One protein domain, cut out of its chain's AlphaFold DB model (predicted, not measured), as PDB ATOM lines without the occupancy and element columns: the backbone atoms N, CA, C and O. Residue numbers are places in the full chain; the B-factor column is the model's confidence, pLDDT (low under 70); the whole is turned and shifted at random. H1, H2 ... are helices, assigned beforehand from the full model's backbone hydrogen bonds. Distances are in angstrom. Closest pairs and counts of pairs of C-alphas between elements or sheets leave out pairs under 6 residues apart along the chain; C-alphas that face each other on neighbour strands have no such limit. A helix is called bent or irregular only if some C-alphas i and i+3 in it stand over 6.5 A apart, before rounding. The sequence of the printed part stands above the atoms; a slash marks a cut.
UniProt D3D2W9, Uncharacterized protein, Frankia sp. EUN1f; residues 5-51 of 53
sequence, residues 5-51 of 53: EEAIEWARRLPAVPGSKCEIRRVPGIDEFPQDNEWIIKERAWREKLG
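What this domain is: This is residues 5 to 51 of the 53 residues of an uncharacterized protein of Frankia sp. EUN1f (UniProt D3D2W9). Two helices sit far apart near the two ends of an elongated model, joined by a long strip of chain with no named element. From the small helix H1 the chain first swings outward, where residues 15 to 21 stick out, then folds back and crosses the length of the model to the longer helix H2. The printed part has 47 residues with two named helices, H1 then H2, and no named strand; the class is all helix, though helices hold 19 of the 47 residues, under half. The whole is extended, with a radius of gyration of the C-alphas of 16.7 A, and only just a rod, spanning 45 by 22 by 18 A.

How they stand to each other: H1, residues 5 to 11, and H2, residues 38 to 49, are apart, with no C-alpha of the one within 8 A of the other. Between them residues 12 to 37 form a long link of 26 residues. Residues 15 to 21 stand free, and so do residues 45 to 51, of which 45 to 49 belong to H2. In both H1 and H2 every O i to N i+4 pair is within hydrogen-bond range.

Where its parts are: H1 begins at C-alpha 5, at (-33.813, 40.998, 16.486), and measures 9.9 A from its first C-alpha to its last, at Ala 11. H2 has 12 residues and measures 17.0 A, from C-alpha 38 at (-56.638, 15.333, 9.586) to C-alpha 49 at (-54.580, 15.885, 26.453). Neither helix is bent or irregular.

The domain as a whole: The two C-alphas farthest apart are those of Pro 18, in the link, and Lys 49, in H2, at 46.0 A. The C-alphas of Glu 5 and Gly 51, the first and last printed, are 30.4 A apart. The printed part has no cut. The mean pLDDT of the printed part is 92.3, and no printed residue is under 70.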
ATOM      1  N   GLU A   5     -35.051  40.905  15.710       92.69
ATOM      2  CA  GLU A   5     -33.813  40.998  16.486       92.69
ATOM      3  C   GLU A   5     -33.494  39.662  17.166       92.69
ATOM      4  O   GLU A   5     -32.362  39.188  17.081       92.69
ATOM      5  N   GLU A   6     -34.496  39.001  17.755       91.81
ATOM      6  CA  GLU A   6     -34.339  37.668  18.347       91.81
ATOM      7  C   GLU A   6     -33.944  36.617  17.306       91.81
ATOM      8  O   GLU A   6     -33.078  35.779  17.559       91.81
ATOM      9  N   ALA A   7     -34.537  36.679  16.110       92.25
ATOM     10  CA  ALA A   7     -34.176  35.801  15.005       92.25
ATOM     11  C   ALA A   7     -32.699  35.981  14.601       92.25
ATOM     12  O   ALA A   7     -31.982  34.995  14.422       92.25
ATOM     13  N   ILE A   8     -32.215  37.225  14.517       91.88
ATOM     14  CA  ILE A   8     -30.806  37.528  14.214       91.88
ATOM     15  C   ILE A   8     -29.879  36.967  15.299       91.88
ATOM     16  O   ILE A   8     -28.884  36.316  14.973       91.88
ATOM     17  N   GLU A   9     -30.204  37.184  16.574       93.75
ATOM     18  CA  GLU A   9     -29.415  36.668  17.700       93.75
ATOM     19  C   GLU A   9     -29.361  35.138  17.723       93.75
ATOM     20  O   GLU A   9     -28.317  34.554  18.015       93.75
ATOM     21  N   TRP A  10     -30.456  34.473  17.361       92.31
ATOM     22  CA  TRP A  10     -30.474  33.026  17.193       92.31
ATOM     23  C   TRP A  10     -29.566  32.571  16.038       92.31
ATOM     24  O   TRP A  10     -28.744  31.676  16.231       92.31
ATOM     25  N   ALA A  11     -29.637  33.225  14.869       92.44
ATOM     26  CA  ALA A  11     -28.797  32.898  13.707       92.44
ATOM     27  C   ALA A  11     -27.297  33.028  13.992       92.44
ATOM     28  O   ALA A  11     -26.503  32.238  13.485       92.44
ATOM     29  N   ARG A  12     -26.893  34.001  14.817       91.19
ATOM     30  CA  ARG A  12     -25.483  34.218  15.185       91.19
ATOM     31  C   ARG A  12     -24.857  33.046  15.942       91.19
ATOM     32  O   ARG A  12     -23.637  32.941  15.976       91.19
ATOM     33  N   ARG A  13     -25.668  32.164  16.535       92.81
ATOM     34  CA  ARG A  13     -25.198  30.967  17.254       92.81
ATOM     35  C   ARG A  13     -24.849  29.810  16.319       92.81
ATOM     36  O   ARG A  13     -24.285  28.816  16.767       92.81
ATOM     37  N   LEU A  14     -25.213  29.910  15.042       91.88
ATOM     38  CA  LEU A  14     -24.965  28.872  14.052       91.88
ATOM     39  C   LEU A  14     -23.456  28.827  13.739       91.88
ATOM     40  O   LEU A  14     -22.868  29.880  13.486       91.88
ATOM     41  N   PRO A  15     -22.806  27.646  13.742       92.69
ATOM     42  CA  PRO A  15     -21.387  27.519  13.414       92.69
ATOM     43  C   PRO A  15     -21.177  27.700  11.901       92.69
ATOM     44  O   PRO A  15     -21.012  26.740  11.151       92.69
ATOM     45  N   ALA A  16     -21.253  28.946  11.438       91.25
ATOM     46  CA  ALA A  16     -21.174  29.313  10.032       91.25
ATOM     47  C   ALA A  16     -19.719  29.498   9.569       91.25
ATOM     48  O   ALA A  16     -18.889  30.059  10.283       91.25
ATOM     49  N   VAL A  17     -19.418  29.075   8.338       93.75
ATOM     50  CA  VAL A  17     -18.128  29.349   7.680       93.75
ATOM     51  C   VAL A  17     -18.175  30.682   6.918       93.75
ATOM     52  O   VAL A  17     -19.269  31.111   6.527       93.75
ATOM     53  N   PRO A  18     -17.032  31.348   6.660       94.00
ATOM     54  CA  PRO A  18     -17.006  32.586   5.883       94.00
ATOM     55  C   PRO A  18     -17.750  32.454   4.548       94.00
ATOM     56  O   PRO A  18     -17.554  31.495   3.807       94.00
ATOM     57  N   GLY A  19     -18.627  33.416   4.252       93.69
ATOM     58  CA  GLY A  19     -19.461  33.414   3.042       93.69
ATOM     59  C   GLY A  19     -20.789  32.652   3.156       93.69
ATOM     60  O   GLY A  19     -21.587  32.707   2.221       93.69
ATOM     61  N   SER A  20     -21.071  31.993   4.286       93.81
ATOM     62  CA  SER A  20     -22.362  31.331   4.514       93.81
ATOM     63  C   SER A  20     -23.516  32.334   4.533       93.81
ATOM     64  O   SER A  20     -23.415  33.411   5.121       93.81
ATOM     65  N   LYS A  21     -24.646  31.950   3.937       92.88
ATOM     66  CA  LYS A  21     -25.917  32.679   4.013       92.88
ATOM     67  C   LYS A  21     -26.956  31.778   4.667       92.88
ATOM     68  O   LYS A  21     -26.991  30.586   4.380       92.88
ATOM     69  N   CYS A  22     -27.801  32.343   5.523       91.69
ATOM     70  CA  CYS A  22     -28.938  31.640   6.109       91.69
ATOM     71  C   CYS A  22     -30.195  32.504   6.007       91.69
ATOM     72  O   CYS A  22     -30.119  33.734   6.022       91.69
ATOM     73  N   GLU A  23     -31.342  31.849   5.884       93.06
ATOM     74  CA  GLU A  23     -32.653  32.484   5.896       93.06
ATOM     75  C   GLU A  23     -33.413  31.982   7.120       93.06
ATOM     76  O   GLU A  23     -33.481  30.778   7.368       93.06
ATOM     77  N   ILE A  24     -33.983  32.911   7.884       91.75
ATOM     78  CA  ILE A  24     -34.825  32.584   9.030       91.75
ATOM     79  C   ILE A  24     -36.254  32.934   8.674       91.75
ATOM     80  O   ILE A  24     -36.553  34.065   8.290       91.75
ATOM     81  N   ARG A  25     -37.145  31.958   8.839       92.19
ATOM     82  CA  ARG A  25     -38.575  32.124   8.605       92.19
ATOM     83  C   ARG A  25     -39.344  31.742   9.854       92.19
ATOM     84  O   ARG A  25     -38.978  30.806  10.563       92.19
ATOM     85  N   ARG A  26     -40.443  32.451  10.094       90.00
ATOM     86  CA  ARG A  26     -41.392  32.094  11.143       90.00
ATOM     87  C   ARG A  26     -42.046  30.756  10.797       90.00
ATOM     88  O   ARG A  26     -42.470  30.553   9.660       90.00
ATOM     89  N   VAL A  27     -42.153  29.879  11.787       89.81
ATOM     90  CA  VAL A  27     -42.961  28.662  11.685       89.81
ATOM     91  C   VAL A  27     -44.433  29.044  11.903       89.81
ATOM     92  O   VAL A  27     -44.723  29.682  12.919       89.81
ATOM     93  N   PRO A  28     -45.349  28.719  10.971       89.69
ATOM     94  CA  PRO A  28     -46.781  28.938  11.170       89.69
ATOM     95  C   PRO A  28     -47.330  28.097  12.332       89.69
ATOM     96  O   PRO A  28     -46.882  26.970  12.551       89.69
ATOM     97  N   GLY A  29     -48.295  28.644  13.070       88.81
ATOM     98  CA  GLY A  29     -49.061  27.929  14.089       88.81
ATOM     99  C   GLY A  29     -50.121  27.010  13.479       88.81
ATOM    100  O   GLY A  29     -50.456  27.123  12.302       88.81
ATOM    101  N   ILE A  30     -50.674  26.096  14.283       91.31
ATOM    102  CA  ILE A  30     -51.723  25.160  13.832       91.31
ATOM    103  C   ILE A  30     -53.031  25.855  13.443       91.31
ATOM    104  O   ILE A  30     -53.807  25.315  12.661       91.31
ATOM    105  N   ASP A  31     -53.277  27.044  13.988       89.75
ATOM    106  CA  ASP A  31     -54.431  27.900  13.707       89.75
ATOM    107  C   ASP A  31     -54.389  28.508  12.298       89.75
ATOM    108  O   ASP A  31     -55.420  28.904  11.761       89.75
ATOM    109  N   GLU A  32     -53.214  28.518  11.671       92.69
ATOM    110  CA  GLU A  32     -52.996  29.079  10.336       92.69
ATOM    111  C   GLU A  32     -53.187  28.056   9.209       92.69
ATOM    112  O   GLU A  32     -53.094  28.396   8.030       92.69
ATOM    113  N   PHE A  33     -53.456  26.798   9.560       93.25
ATOM    114  CA  PHE A  33     -53.764  25.727   8.616       93.25
ATOM    115  C   PHE A  33     -55.279  25.461   8.552       93.25
ATOM    116  O   PHE A  33     -56.015  25.834   9.468       93.25
ATOM    117  N   PRO A  34     -55.783  24.792   7.495       95.56
ATOM    118  CA  PRO A  34     -57.173  24.346   7.448       95.56
ATOM    119  C   PRO A  34     -57.507  23.460   8.655       95.56
ATOM    120  O   PRO A  34     -56.836  22.459   8.910       95.56
ATOM    121  N   GLN A  35     -58.526  23.845   9.426       92.81
ATOM    122  CA  GLN A  35     -58.875  23.172  10.685       92.81
ATOM    123  C   GLN A  35     -59.572  21.818  10.474       92.81
ATOM    124  O   GLN A  35     -59.699  21.037  11.412       92.81
ATOM    125  N   ASP A  36     -59.998  21.535   9.245       95.12
ATOM    126  CA  ASP A  36     -60.529  20.256   8.773       95.12
ATOM    127  C   ASP A  36     -59.431  19.280   8.311       95.12
ATOM    128  O   ASP A  36     -59.714  18.127   7.986       95.12
ATOM    129  N   ASN A  37     -58.161  19.703   8.309       95.88
ATOM    130  CA  ASN A  37     -57.043  18.824   8.004       95.88
ATOM    131  C   ASN A  37     -56.875  17.753   9.098       95.88
ATOM    132  O   ASN A  37     -56.758  18.068  10.284       95.88
ATOM    133  N   GLU A  38     -56.783  16.485   8.686       96.00
ATOM    134  CA  GLU A  38     -56.638  15.333   9.586       96.00
ATOM    135  C   GLU A  38     -55.499  15.504  10.609       96.00
ATOM    136  O   GLU A  38     -55.646  15.151  11.782       96.00
ATOM    137  N   TRP A  39     -54.367  16.075  10.191       94.44
ATOM    138  CA  TRP A  39     -53.200  16.268  11.052       94.44
ATOM    139  C   TRP A  39     -53.413  17.375  12.083       94.44
ATOM    140  O   TRP A  39     -52.993  17.226  13.228       94.44
ATOM    141  N   ILE A  40     -54.126  18.442  11.717       94.94
ATOM    142  CA  ILE A  40     -54.448  19.547  12.630       94.94
ATOM    143  C   ILE A  40     -55.434  19.092  13.707       94.94
ATOM    144  O   ILE A  40     -55.254  19.409  14.883       94.94
ATOM    145  N   ILE A  41     -56.426  18.277  13.337       94.44
ATOM    146  CA  ILE A  41     -57.374  17.677  14.287       94.44
ATOM    147  C   ILE A  41     -56.632  16.778  15.286       94.44
ATOM    148  O   ILE A  41     -56.835  16.892  16.498       94.44
ATOM    149  N   LYS A  42     -55.737  15.910  14.792       95.06
ATOM    150  CA  LYS A  42     -54.909  15.037  15.638       95.06
ATOM    151  C   LYS A  42     -54.011  15.842  16.581       95.06
ATOM    152  O   LYS A  42     -53.923  15.505  17.760       95.06
ATOM    153  N   GLU A  43     -53.373  16.905  16.090       92.69
ATOM    154  CA  GLU A  43     -52.490  17.744  16.903       92.69
ATOM    155  C   GLU A  43     -53.253  18.518  17.982       92.69
ATOM    156  O   GLU A  43     -52.809  18.554  19.130       92.69
ATOM    157  N   ARG A  44     -54.428  19.073  17.667       90.88
ATOM    158  CA  ARG A  44     -55.281  19.742  18.660       90.88
ATOM    159  C   ARG A  44     -55.679  18.783  19.784       90.88
ATOM    160  O   ARG A  44     -55.430  19.085  20.948       90.88
ATOM    161  N   ALA A  45     -56.179  17.596  19.435       92.12
ATOM    162  CA  ALA A  45     -56.552  16.577  20.416       92.12
ATOM    163  C   ALA A  45     -55.354  16.097  21.261       92.12
ATOM    164  O   ALA A  45     -55.512  15.733  22.428       92.12
ATOM    165  N   TRP A  46     -54.148  16.078  20.687       92.06
ATOM    166  CA  TRP A  46     -52.916  15.770  21.415       92.06
ATOM    167  C   TRP A  46     -52.527  16.890  22.394       92.06
ATOM    168  O   TRP A  46     -52.226  16.598  23.552       92.06
ATOM    169  N   ARG A  47     -52.604  18.160  21.975       90.44
ATOM    170  CA  ARG A  47     -52.319  19.329  22.828       90.44
ATOM    171  C   ARG A  47     -53.305  19.457  23.992       90.44
ATOM    172  O   ARG A  47     -52.867  19.695  25.114       90.44
ATOM    173  N   GLU A  48     -54.599  19.220  23.758       90.00
ATOM    174  CA  GLU A  48     -55.637  19.211  24.806       90.00
ATOM    175  C   GLU A  48     -55.347  18.170  25.893       90.00
ATOM    176  O   GLU A  48     -55.424  18.468  27.084       90.00
ATOM    177  N   LYS A  49     -54.935  16.956  25.502       91.25
ATOM    178  CA  LYS A  49     -54.580  15.885  26.453       91.25
ATOM    179  C   LYS A  49     -53.372  16.221  27.322       91.25
ATOM    180  O   LYS A  49     -53.272  15.714  28.436       91.25
ATOM    181  N   LEU A  50     -52.449  17.030  26.808       90.56
ATOM    182  CA  LEU A  50     -51.231  17.429  27.511       90.56
ATOM    183  C   LEU A  50     -51.382  18.748  28.281       90.56
ATOM    184  O   LEU A  50     -50.407  19.195  28.882       90.56
ATOM    185  N   GLY A  51     -52.563  19.377  28.257       83.50
ATOM    186  CA  GLY A  51     -52.773  20.698  28.858       83.50
ATOM    187  C   GLY A  51     -51.947  21.802  28.187       83.50
ATOM    188  O   GLY A  51     -51.565  22.765  28.843       83.50
TER     189      GLY A  51